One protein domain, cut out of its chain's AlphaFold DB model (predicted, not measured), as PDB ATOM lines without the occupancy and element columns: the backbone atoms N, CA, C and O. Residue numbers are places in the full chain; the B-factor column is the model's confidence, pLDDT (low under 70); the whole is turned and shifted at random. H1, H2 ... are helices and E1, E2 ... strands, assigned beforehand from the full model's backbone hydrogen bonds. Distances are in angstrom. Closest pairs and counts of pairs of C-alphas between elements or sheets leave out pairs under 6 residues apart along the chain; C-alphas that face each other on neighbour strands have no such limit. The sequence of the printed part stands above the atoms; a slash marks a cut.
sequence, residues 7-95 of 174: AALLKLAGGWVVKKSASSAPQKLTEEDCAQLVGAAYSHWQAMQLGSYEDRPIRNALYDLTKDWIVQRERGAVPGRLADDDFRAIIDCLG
ATOM      1  N   ALA A   7      49.503  33.382  73.588       80.06
ATOM      2  CA  ALA A   7      49.827  32.004  73.927       80.06
ATOM      3  C   ALA A   7      50.528  31.878  75.293       80.06
ATOM      4  O   ALA A   7      50.291  30.896  75.997       80.06
ATOM      5  N   ALA A   8      51.359  32.850  75.684       81.06
ATOM      6  CA  ALA A   8      51.992  32.874  77.002       81.06
ATOM      7  C   ALA A   8      50.957  33.156  78.097       81.06
ATOM      8  O   ALA A   8      50.898  32.422  79.084       81.06
ATOM      9  N   LEU A   9      50.054  34.118  77.870       80.44
ATOM     10  CA  LEU A   9      48.957  34.394  78.801       80.44
ATOM     11  C   LEU A   9      48.028  33.184  78.970       80.44
ATOM     12  O   LEU A   9      47.640  32.863  80.086       80.44
ATOM     13  N   LEU A  10      47.698  32.473  77.889       80.00
ATOM     14  CA  LEU A  10      46.884  31.255  77.960       80.00
ATOM     15  C   LEU A  10      47.581  30.117  78.715       80.00
ATOM     16  O   LEU A  10      46.910  29.319  79.364       80.00
ATOM     17  N   LYS A  11      48.914  30.032  78.660       82.06
ATOM     18  CA  LYS A  11      49.675  29.079  79.482       82.06
ATOM     19  C   LYS A  11      49.642  29.463  80.959       82.06
ATOM     20  O   LYS A  11      49.436  28.582  81.787       82.06
ATOM     21  N   LEU A  12      49.786  30.752  81.270       81.06
ATOM     22  CA  LEU A  12      49.703  31.270  82.637       81.06
ATOM     23  C   LEU A  12      48.292  31.081  83.224       81.06
ATOM     24  O   LEU A  12      48.129  30.524  84.305       81.06
ATOM     25  N   ALA A  13      47.266  31.496  82.480       78.19
ATOM     26  CA  ALA A  13      45.872  31.522  82.915       78.19
ATOM     27  C   ALA A  13      45.101  30.220  82.631       78.19
ATOM     28  O   ALA A  13      43.953  30.081  83.055       78.19
ATOM     29  N   GLY A  14      45.698  29.241  81.947       75.19
ATOM     30  CA  GLY A  14      45.026  27.995  81.548       75.19
ATOM     31  C   GLY A  14      44.539  27.136  82.722       75.19
ATOM     32  O   GLY A  14      43.629  26.317  82.565       75.19
ATOM     33  N   GLY A  15      45.114  27.341  83.910       77.81
ATOM     34  CA  GLY A  15      44.678  26.727  85.165       77.81
ATOM     35  C   GLY A  15      43.717  27.579  85.996       77.81
ATOM     36  O   GLY A  15      43.146  27.070  86.961       77.81
ATOM     37  N   TRP A  16      43.518  28.850  85.640       86.31
ATOM     38  CA  TRP A  16      42.833  29.804  86.502       86.31
ATOM     39  C   TRP A  16      41.325  29.573  86.497       86.31
ATOM     40  O   TRP A  16      40.672  29.509  85.450       86.31
ATOM     41  N   VAL A  17      40.759  29.481  87.699       83.44
ATOM     42  CA  VAL A  17      39.312  29.500  87.908       83.44
ATOM     43  C   VAL A  17      38.934  30.880  88.410       83.44
ATOM     44  O   VAL A  17      39.410  31.322  89.453       83.44
ATOM     45  N   VAL A  18      38.075  31.557  87.663       85.88
ATOM     46  CA  VAL A  18      37.685  32.936  87.912       85.88
ATOM     47  C   VAL A  18      36.192  33.042  88.134       85.88
ATOM     48  O   VAL A  18      35.367  32.491  87.406       85.88
ATOM     49  N   LYS A  19      35.840  33.809  89.155       87.88
ATOM     50  CA  LYS A  19      34.487  34.272  89.406       87.88
ATOM     51  C   LYS A  19      34.450  35.771  89.136       87.88
ATOM     52  O   LYS A  19      34.914  36.549  89.957       87.88
ATOM     53  N   LYS A  20      33.898  36.156  87.983       82.31
ATOM     54  CA  LYS A  20      33.877  37.550  87.490       82.31
ATOM     55  C   LYS A  20      32.936  38.478  88.260       82.31
ATOM     56  O   LYS A  20      33.005  39.692  88.118       82.31
ATOM     57  N   SER A  21      31.972  37.910  88.982       76.12
ATOM     58  CA  SER A  21      30.925  38.668  89.673       76.12
ATOM     59  C   SER A  21      30.402  37.862  90.854       76.12
ATOM     60  O   SER A  21      30.390  36.630  90.806       76.12
ATOM     61  N   ALA A  22      29.890  38.534  91.888       73.00
ATOM     62  CA  ALA A  22      29.320  37.883  93.075       73.00
ATOM     63  C   ALA A  22      28.241  36.830  92.734       73.00
ATOM     64  O   ALA A  22      28.159  35.796  93.404       73.00
ATOM     65  N   SER A  23      27.494  37.060  91.651       71.56
ATOM     66  CA  SER A  23      26.402  36.207  91.165       71.56
ATOM     67  C   SER A  23      26.819  35.160  90.123       71.56
ATOM     68  O   SER A  23      26.007  34.309  89.768       71.56
ATOM     69  N   SER A  24      28.055  35.202  89.620       77.06
ATOM     70  CA  SER A  24      28.527  34.277  88.584       77.06
ATOM     71  C   SER A  24      29.082  32.996  89.204       77.06
ATOM     72  O   SER A  24      29.702  33.019  90.271       77.06
ATOM     73  N   ALA A  25      28.875  31.859  88.541       79.56
ATOM     74  CA  ALA A  25      29.535  30.619  88.932       79.56
ATOM     75  C   ALA A  25      31.056  30.726  88.681       79.56
ATOM     76  O   ALA A  25      31.464  31.445  87.766       79.56
ATOM     77  N   PRO A  26      31.900  30.022  89.456       83.25
ATOM     78  CA  PRO A  26      33.319  29.894  89.143       83.25
ATOM     79  C   PRO A  26      33.481  29.226  87.774       83.25
ATOM     80  O   PRO A  26      32.946  28.140  87.542       83.25
ATOM     81  N   GLN A  27      34.193  29.878  86.863       84.06
ATOM     82  CA  GLN A  27      34.401  29.413  85.495       84.06
ATOM     83  C   GLN A  27      35.884  29.486  85.148       84.06
ATOM     84  O   GLN A  27      36.624  30.288  85.707       84.06
ATOM     85  N   LYS A  28      36.340  28.637  84.230       85.00
ATOM     86  CA  LYS A  28      37.684  28.799  83.667       85.00
ATOM     87  C   LYS A  28      37.713  30.050  82.794       85.00
ATOM     88  O   LYS A  28      36.696  30.360  82.171       85.00
ATOM     89  N   LEU A  29      38.859  30.729  82.736       82.44
ATOM     90  CA  LEU A  29      39.039  31.820  81.778       82.44
ATOM     91  C   LEU A  29      38.773  31.302  80.363       82.44
ATOM     92  O   LEU A  29      39.332  30.281  79.955       82.44
ATOM     93  N   THR A  30      37.915  31.997  79.625       83.25
ATOM     94  CA  THR A  30      37.725  31.726  78.201       83.25
ATOM     95  C   THR A  30      38.763  32.490  77.380       83.25
ATOM     96  O   THR A  30      39.446  33.394  77.868       83.25
ATOM     97  N   GLU A  31      38.884  32.142  76.102       80.25
ATOM     98  CA  GLU A  31      39.753  32.868  75.170       80.25
ATOM     99  C   GLU A  31      39.313  34.335  74.992       80.25
ATOM    100  O   GLU A  31      40.150  35.226  74.858       80.25
ATOM    101  N   GLU A  32      38.006  34.603  75.077       81.00
ATOM    102  CA  GLU A  32      37.448  35.957  75.045       81.00
ATOM    103  C   GLU A  32      37.863  36.771  76.276       81.00
ATOM    104  O   GLU A  32      38.276  37.923  76.142       81.00
ATOM    105  N   ASP A  33      37.849  36.159  77.463       83.44
ATOM    106  CA  ASP A  33      38.328  36.804  78.690       83.44
ATOM    107  C   ASP A  33      39.814  37.123  78.608       83.44
ATOM    108  O   ASP A  33      40.243  38.208  78.997       83.44
ATOM    109  N   CYS A  34      40.601  36.198  78.052       82.25
ATOM    110  CA  CYS A  34      42.019  36.425  77.813       82.25
ATOM    111  C   CYS A  34      42.216  37.610  76.862       82.25
ATOM    112  O   CYS A  34      43.055  38.465  77.120       82.25
ATOM    113  N   ALA A  35      41.427  37.712  75.788       83.12
ATOM    114  CA  ALA A  35      41.511  38.832  74.855       83.12
ATOM    115  C   ALA A  35      41.157  40.180  75.511       83.12
ATOM    116  O   ALA A  35      41.839  41.175  75.256       83.12
ATOM    117  N   GLN A  36      40.141  40.216  76.378       85.12
ATOM    118  CA  GLN A  36      39.791  41.414  77.152       85.12
ATOM    119  C   GLN A  36      40.915  41.807  78.113       85.12
ATOM    120  O   GLN A  36      41.276  42.980  78.199       85.12
ATOM    121  N   LEU A  37      41.510  40.822  78.784       85.31
ATOM    122  CA  LEU A  37      42.593  41.021  79.739       85.31
ATOM    123  C   LEU A  37      43.867  41.528  79.047       85.31
ATOM    124  O   LEU A  37      44.487  42.472  79.524       85.31
ATOM    125  N   VAL A  38      44.184  41.001  77.861       85.56
ATOM    126  CA  VAL A  38      45.241  41.516  76.975       85.56
ATOM    127  C   VAL A  38      44.988  42.969  76.574       85.56
ATOM    128  O   VAL A  38      45.890  43.800  76.666       85.56
ATOM    129  N   GLY A  39      43.773  43.293  76.121       85.00
ATOM    130  CA  GLY A  39      43.421  44.652  75.700       85.00
ATOM    131  C   GLY A  39      43.492  45.661  76.849       85.00
ATOM    132  O   GLY A  39      43.976  46.781  76.667       85.00
ATOM    133  N   ALA A  40      43.072  45.245  78.044       85.88
ATOM    134  CA  ALA A  40      43.153  46.054  79.251       85.88
ATOM    135  C   ALA A  40      44.604  46.223  79.736       85.88
ATOM    136  O   ALA A  40      44.992  47.335  80.089       85.88
ATOM    137  N   ALA A  41      45.424  45.167  79.685       84.81
ATOM    138  CA  ALA A  41      46.847  45.221  80.023       84.81
ATOM    139  C   ALA A  41      47.635  46.111  79.050       84.81
ATOM    140  O   ALA A  41      48.449  46.924  79.480       84.81
ATOM    141  N   TYR A  42      47.342  46.031  77.749       83.31
ATOM    142  CA  TYR A  42      47.945  46.907  76.747       83.31
ATOM    143  C   TYR A  42      47.552  48.372  76.955       83.31
ATOM    144  O   TYR A  42      48.416  49.243  76.938       83.31
ATOM    145  N   SER A  43      46.270  48.648  77.208       83.25
ATOM    146  CA  SER A  43      45.789  50.001  77.530       83.25
ATOM    147  C   SER A  43      46.478  50.562  78.780       83.25
ATOM    148  O   SER A  43      46.937  51.703  78.779       83.25
ATOM    149  N   HIS A  44      46.611  49.737  79.822       83.62
ATOM    150  CA  HIS A  44      47.303  50.083  81.061       83.62
ATOM    151  C   HIS A  44      48.789  50.406  80.826       83.62
ATOM    152  O   HIS A  44      49.276  51.445  81.272       83.62
ATOM    153  N   TRP A  45      49.496  49.555  80.077       82.50
ATOM    154  CA  TRP A  45      50.895  49.764  79.704       82.50
ATOM    155  C   TRP A  45      51.086  51.009  78.830       82.50
ATOM    156  O   TRP A  45      51.966  51.828  79.091       82.50
ATOM    157  N   GLN A  46      50.233  51.204  77.825       80.25
ATOM    158  CA  GLN A  46      50.295  52.362  76.937       80.25
ATOM    159  C   GLN A  46      50.091  53.671  77.712       80.25
ATOM    160  O   GLN A  46      50.808  54.643  77.471       80.25
ATOM    161  N   ALA A  47      49.155  53.688  78.666       78.50
ATOM    162  CA  ALA A  47      48.934  54.831  79.546       78.50
ATOM    163  C   ALA A  47      50.154  55.123  80.439       78.50
ATOM    164  O   ALA A  47      50.470  56.292  80.663       78.50
ATOM    165  N   MET A  48      50.866  54.088  80.908       74.12
ATOM    166  CA  MET A  48      52.134  54.270  81.625       74.12
ATOM    167  C   MET A  48      53.221  54.873  80.728       74.12
ATOM    168  O   MET A  48      53.863  55.840  81.130       74.12
ATOM    169  N   GLN A  49      53.388  54.362  79.506       75.88
ATOM    170  CA  GLN A  49      54.437  54.819  78.586       75.88
ATOM    171  C   GLN A  49      54.240  56.254  78.095       75.88
ATOM    172  O   GLN A  49      55.212  56.974  77.874       75.88
ATOM    173  N   LEU A  50      52.992  56.694  77.923       73.88
ATOM    174  CA  LEU A  50      52.706  58.065  77.498       73.88
ATOM    175  C   LEU A  50      52.822  59.090  78.637       73.88
ATOM    176  O   LEU A  50      52.715  60.285  78.368       73.88
ATOM    177  N   GLY A  51      53.011  58.663  79.895       61.84
ATOM    178  CA  GLY A  51      53.100  59.563  81.054       61.84
ATOM    179  C   GLY A  51      51.861  60.447  81.254       61.84
ATOM    180  O   GLY A  51      51.914  61.441  81.981       61.84
ATOM    181  N   SER A  52      50.747  60.110  80.596       57.88
ATOM    182  CA  SER A  52      49.554  60.947  80.544       57.88
ATOM    183  C   SER A  52      48.755  60.768  81.832       57.88
ATOM    184  O   SER A  52      47.945  59.853  81.978       57.88
ATOM    185  N   TYR A  53      49.009  61.649  82.801       55.06
ATOM    186  CA  TYR A  53      48.315  61.679  84.094       55.06
ATOM    187  C   TYR A  53      46.805  61.960  83.973       55.06
ATOM    188  O   TYR A  53      46.062  61.700  84.924       55.06
ATOM    189  N   GLU A  54      46.354  62.481  82.827       58.72
ATOM    190  CA  GLU A  54      44.944  62.792  82.569       58.72
ATOM    191  C   GLU A  54      44.112  61.544  82.238       58.72
ATOM    192  O   GLU A  54      42.932  61.482  82.582       58.72
ATOM    193  N   ASP A  55      44.733  60.487  81.707       57.25
ATOM    194  CA  ASP A  55      44.064  59.236  81.330       57.25
ATOM    195  C   ASP A  55      44.002  58.222  82.484       57.25
ATOM    196  O   ASP A  55      44.210  57.013  82.341       57.25
ATOM    197  N   ARG A  56      43.642  58.725  83.670       59.53
ATOM    198  CA  ARG A  56      43.363  57.920  84.865       59.53
ATOM    199  C   ARG A  56      42.412  56.725  84.607       59.53
ATOM    200  O   ARG A  56      42.700  55.658  85.148       59.53
ATOM    201  N   PRO A  57      41.336  56.822  83.788       62.09
ATOM    202  CA  PRO A  57      40.497  55.658  83.477       62.09
ATOM    203  C   PRO A  57      41.203  54.608  82.604       62.09
ATOM    204  O   PRO A  57      40.973  53.417  82.788       62.09
ATOM    205  N   ILE A  58      42.099  55.014  81.698       60.88
ATOM    206  CA  ILE A  58      42.847  54.080  80.836       60.88
ATOM    207  C   ILE A  58      43.933  53.372  81.651       60.88
ATOM    208  O   ILE A  58      44.105  52.157  81.543       60.88
ATOM    209  N   ARG A  59      44.595  54.105  82.556       62.69
ATOM    210  CA  ARG A  59      45.539  53.534  83.523       62.69
ATOM    211  C   ARG A  59      44.863  52.533  84.459       62.69
ATOM    212  O   ARG A  59      45.501  51.580  84.876       62.69
ATOM    213  N   ASN A  60      43.582  52.689  84.762       77.12
ATOM    214  CA  ASN A  60      42.868  51.751  85.626       77.12
ATOM    215  C   ASN A  60      42.103  50.668  84.859       77.12
ATOM    216  O   ASN A  60      41.483  49.834  85.503       77.12
ATOM    217  N   ALA A  61      42.176  50.609  83.524       80.81
ATOM    218  CA  ALA A  61      41.370  49.687  82.719       80.81
ATOM    219  C   ALA A  61      41.526  48.211  83.133       80.81
ATOM    220  O   ALA A  61      40.539  47.482  83.226       80.81
ATOM    221  N   LEU A  62      42.756  47.776  83.435       82.31
ATOM    222  CA  LEU A  62      43.036  46.416  83.911       82.31
ATOM    223  C   LEU A  62      42.456  46.159  85.309       82.31
ATOM    224  O   LEU A  62      41.855  45.112  85.549       82.31
ATOM    225  N   TYR A  63      42.582  47.133  86.211       84.00
ATOM    226  CA  TYR A  63      42.018  47.055  87.556       84.00
ATOM    227  C   TYR A  63      40.487  47.073  87.519       84.00
ATOM    228  O   TYR A  63      39.841  46.240  88.140       84.00
ATOM    229  N   ASP A  64      39.880  47.966  86.743       85.12
ATOM    230  CA  ASP A  64      38.428  48.076  86.617       85.12
ATOM    231  C   ASP A  64      37.791  46.831  86.004       85.12
ATOM    232  O   ASP A  64      36.688  46.460  86.410       85.12
ATOM    233  N   LEU A  65      38.492  46.161  85.084       84.94
ATOM    234  CA  LEU A  65      38.059  44.883  84.527       84.94
ATOM    235  C   LEU A  65      38.082  43.765  85.579       84.94
ATOM    236  O   LEU A  65      37.194  42.917  85.579       84.94
ATOM    237  N   THR A  66      39.078  43.760  86.472       85.94
ATOM    238  CA  THR A  66      39.393  42.625  87.360       85.94
ATOM    239  C   THR A  66      39.054  42.849  88.839       85.94
ATOM    240  O   THR A  66      39.147  41.915  89.632       85.94
ATOM    241  N   LYS A  67      38.598  44.042  89.241       84.00
ATOM    242  CA  LYS A  67      38.320  44.405  90.649       84.00
ATOM    243  C   LYS A  67      37.309  43.501  91.353       84.00
ATOM    244  O   LYS A  67      37.405  43.282  92.561       84.00
ATOM    245  N   ASP A  68      36.352  42.974  90.594       85.44
ATOM    246  CA  ASP A  68      35.305  42.075  91.084       85.44
ATOM    247  C   ASP A  68      35.638  40.598  90.833       85.44
ATOM    248  O   ASP A  68      34.840  39.710  91.145       85.44
ATOM    249  N   TRP A  69      36.816  40.323  90.266       87.88
ATOM    250  CA  TRP A  69      37.246  38.975  89.946       87.88
ATOM    251  C   TRP A  69      37.865  38.327  91.175       87.88
ATOM    252  O   TRP A  69      38.784  38.852  91.803       87.88
ATOM    253  N   ILE A  70      37.371  37.136  91.490       85.69
ATOM    254  CA  ILE A  70      38.028  36.229  92.423       85.69
ATOM    255  C   ILE A  70      38.688  35.142  91.593       85.69
ATOM    256  O   ILE A  70      38.000  34.396  90.895       85.69
ATOM    257  N   VAL A  71      40.009  35.071  91.668       86.94
ATOM    258  CA  VAL A  71      40.842  34.172  90.883       86.94
ATOM    259  C   VAL A  71      41.494  33.152  91.797       86.94
ATOM    260  O   VAL A  71      42.110  33.468  92.812       86.94
ATOM    261  N   GLN A  72      41.352  31.895  91.411       86.12
ATOM    262  CA  GLN A  72      42.092  30.784  91.965       86.12
ATOM    263  C   GLN A  72      43.122  30.346  90.928       86.12
ATOM    264  O   GLN A  72      42.766  29.757  89.907       86.12
ATOM    265  N   ARG A  73      44.390  30.667  91.196       82.38
ATOM    266  CA  ARG A  73      45.521  30.388  90.298       82.38
ATOM    267  C   ARG A  73      45.825  28.895  90.222       82.38
ATOM    268  O   ARG A  73      46.023  28.352  89.141       82.38
ATOM    269  N   GLU A  74      45.785  28.236  91.380       79.19
ATOM    270  CA  GLU A  74      46.103  26.819  91.530       79.19
ATOM    271  C   GLU A  74      45.032  26.067  92.318       79.19
ATOM    272  O   GLU A  74      44.370  26.591  93.224       79.19
ATOM    273  N   ARG A  75      44.874  24.786  91.987       71.31
ATOM    274  CA  ARG A  75      43.932  23.903  92.670       71.31
ATOM    275  C   ARG A  75      44.389  23.693  94.116       71.31
ATOM    276  O   ARG A  75      45.391  23.038  94.357       71.31
ATOM    277  N   GLY A  76      43.607  24.204  95.066       73.56
ATOM    278  CA  GLY A  76      43.915  24.152  96.502       73.56
ATOM    279  C   GLY A  76      44.473  25.452  97.085       73.56
ATOM    280  O   GLY A  76      44.446  25.606  98.301       73.56
ATOM    281  N   ALA A  77      44.892  26.410  96.250       76.69
ATOM    282  CA  ALA A  77      45.252  27.748  96.710       76.69
ATOM    283  C   ALA A  77      44.010  28.546  97.133       76.69
ATOM    284  O   ALA A  77      42.914  28.348  96.594       76.69
ATOM    285  N   VAL A  78      44.191  29.466  98.086       79.44
ATOM    286  CA  VAL A  78      43.118  30.352  98.546       79.44
ATOM    287  C   VAL A  78      42.694  31.255  97.380       79.44
ATOM    288  O   VAL A  78      43.541  31.956  96.824       79.44
ATOM    289  N   PRO A  79      41.409  31.246  96.984       83.88
ATOM    290  CA  PRO A  79      40.914  32.147  95.955       83.88
ATOM    291  C   PRO A  79      41.026  33.593  96.449       83.88
ATOM    292  O   PRO A  79      40.541  33.929  97.530       83.88
ATOM    293  N   GLY A  80      41.665  34.441  95.650       83.56
ATOM    294  CA  GLY A  80      41.963  35.827  96.000       83.56
ATOM    295  C   GLY A  80      41.604  36.783  94.872       83.56
ATOM    296  O   GLY A  80      41.277  36.366  93.763       83.56
ATOM    297  N   ARG A  81      41.639  38.084  95.154       86.38
ATOM    298  CA  ARG A  81      41.584  39.095  94.091       86.38
ATOM    299  C   ARG A  81      42.911  39.107  93.337       86.38
ATOM    300  O   ARG A  81      43.931  38.723  93.911       86.38
ATOM    301  N   LEU A  82      42.889  39.569  92.087       82.25
ATOM    302  CA  LEU A  82      44.137  39.910  91.408       82.25
ATOM    303  C   LEU A  82      44.831  41.040  92.173       82.25
ATOM    304  O   LEU A  82      44.194  42.031  92.541       82.25
ATOM    305  N   ALA A  83      46.119  40.855  92.418       79.12
ATOM    306  CA  ALA A  83      47.008  41.816  93.043       79.12
ATOM    307  C   ALA A  83      47.990  42.382  92.007       79.12
ATOM    308  O   ALA A  83      48.079  41.901  90.876       79.12
ATOM    309  N   ASP A  84      48.761  43.391  92.411       77.31
ATOM    310  CA  ASP A  84      49.778  44.033  91.573       77.31
ATOM    311  C   ASP A  84      50.798  43.051  90.983       77.31
ATOM    312  O   ASP A  84      51.196  43.208  89.830       77.31
ATOM    313  N   ASP A  85      51.160  42.001  91.721       77.06
ATOM    314  CA  ASP A  85      52.064  40.953  91.237       77.06
ATOM    315  C   ASP A  85      51.472  40.164  90.060       77.06
ATOM    316  O   ASP A  85      52.187  39.832  89.117       77.06
ATOM    317  N   ASP A  86      50.156  39.928  90.048       82.06
ATOM    318  CA  ASP A  86      49.498  39.287  88.907       82.06
ATOM    319  C   ASP A  86      49.456  40.213  87.705       82.06
ATOM    320  O   ASP A  86      49.684  39.779  86.579       82.06
ATOM    321  N   PHE A  87      49.144  41.491  87.937       81.31
ATOM    322  CA  PHE A  87      49.114  42.484  86.873       81.31
ATOM    323  C   PHE A  87      50.488  42.602  86.214       81.31
ATOM    324  O   PHE A  87      50.565  42.634  84.985       81.31
ATOM    325  N   ARG A  88      51.566  42.572  87.004       80.06
ATOM    326  CA  ARG A  88      52.941  42.499  86.497       80.06
ATOM    327  C   ARG A  88      53.195  41.213  85.727       80.06
ATOM    328  O   ARG A  88      53.578  41.300  84.569       80.06
ATOM    329  N   ALA A  89      52.881  40.048  86.292       81.81
ATOM    330  CA  ALA A  89      53.073  38.765  85.615       81.81
ATOM    331  C   ALA A  89      52.331  38.687  84.268       81.81
ATOM    332  O   ALA A  89      52.848  38.138  83.296       81.81
ATOM    333  N   ILE A  90      51.133  39.273  84.185       83.50
ATOM    334  CA  ILE A  90      50.360  39.414  82.948       83.50
ATOM    335  C   ILE A  90      51.093  40.321  81.951       83.50
ATOM    336  O   ILE A  90      51.242  39.944  80.792       83.50
ATOM    337  N   ILE A  91      51.542  41.504  82.374       81.38
ATOM    338  CA  ILE A  91      52.246  42.474  81.518       81.38
ATOM    339  C   ILE A  91      53.580  41.898  81.015       81.38
ATOM    340  O   ILE A  91      53.887  42.013  79.825       81.38
ATOM    341  N   ASP A  92      54.322  41.212  81.881       83.25
ATOM    342  CA  ASP A  92      55.581  40.538  81.561       83.25
ATOM    343  C   ASP A  92      55.358  39.378  80.583       83.25
ATOM    344  O   ASP A  92      56.058  39.276  79.576       83.25
ATOM    345  N   CYS A  93      54.324  38.555  80.799       81.19
ATOM    346  CA  CYS A  93      53.952  37.482  79.870       81.19
ATOM    347  C   CYS A  93      53.570  37.996  78.477       81.19
ATOM    348  O   CYS A  93      53.699  37.260  77.502       81.19
ATOM    349  N   LEU A  94      53.082  39.233  78.374       80.50
ATOM    350  CA  LEU A  94      52.731  39.862  77.100       80.50
ATOM    351  C   LEU A  94      53.927  40.557  76.433       80.50
ATOM    352  O   LEU A  94      53.749  41.160  75.373       80.50
ATOM    353  N   GLY A  95      55.119  40.501  77.041       76.38
ATOM    354  CA  GLY A  95      56.317  41.186  76.554       76.38
ATOM    355  C   GLY A  95      56.216  42.711  76.644       76.38
ATOM    356  O   GLY A  95      56.920  43.419  75.926       76.38
TER     357      GLY A  95
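Overview. This is residues 7 to 95 of the 174 residues of an uncharacterized protein of Parasaccharibacter apium (UniProt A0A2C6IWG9). One long helix, H2, forms the spine of this model; the short helices H3 and H4 fold back along it, and H5 crosses it. H1 sits near the first residues of H2, and a small ribbon of two strands, E1 and E2, lies toward the end of the domain away from H3. The printed part has 89 residues with five named helices and two named strands, in the order H1, E1, H2, H3, H4, E2, H5. The sheet, E1 - E2, is antiparallel, and the class is mostly helix. The whole is compact, with a radius of gyration of the C-alphas of 13.1 A and spans of 40 by 28 by 22 A.

Along the chain. H1, residues 7 to 13, begins at C-alpha 7 at (49.827, 32.004, 73.927) and is 9.8 A long from first to last C-alpha. E1, residues 17 to 19, follows. H2, residues 31 to 49, is 26.6 A long and begins at C-alpha 31 at (39.753, 32.868, 75.170). H3 is residues 56 to 59, H4 is residues 61 to 66 and measures 8.7 A, and E2 is residues 70 to 72. H5, residues 84 to 93, is 14.0 A long and ends at C-alpha 93 at (53.952, 37.482, 79.870).

Arrangement. H2 is the hub, touching the four other helices. With residues 37 to 44 it touches H4, closest at the C-alphas of Ala 40 and Leu 62, 4.7 A, at a steep tilt of 38 degrees, opposite ways. With residues 43 to 48 it touches H3, closest at the C-alphas of His 44 and Arg 59, 4.6 A. With residues 41 to 45 it touches H5, closest at the C-alphas of Ala 41 and Ile 91, 6.2 A; the lines are about perpendicular, at 81 degrees. H1 and H2 only just touch, with 3 pairs of C-alphas within 8 A, the closest being those of Leu 10 and Cys 34, 7.1 A. E1 and E2 are antiparallel neighbours; N 19 and O 70 are 2.8 A apart and N 72 and O 17 are 2.8 A apart, within hydrogen-bond range. In H1, H2, H4 and H5 every O i to N i+4 pair is within hydrogen-bond range; H3 is too short for such a pair. H2 and E2 are apart.

Size, cuts and confidence. The C-alphas farthest apart are those of Glu 54 and Gly 76, 41.1 A. The printed part has no cut. The links E1 to H2 and E2 to H5 are long, with 11 residues each. Mean pLDDT of the printed part is 79.2, and residues 51 to 59 are under 70.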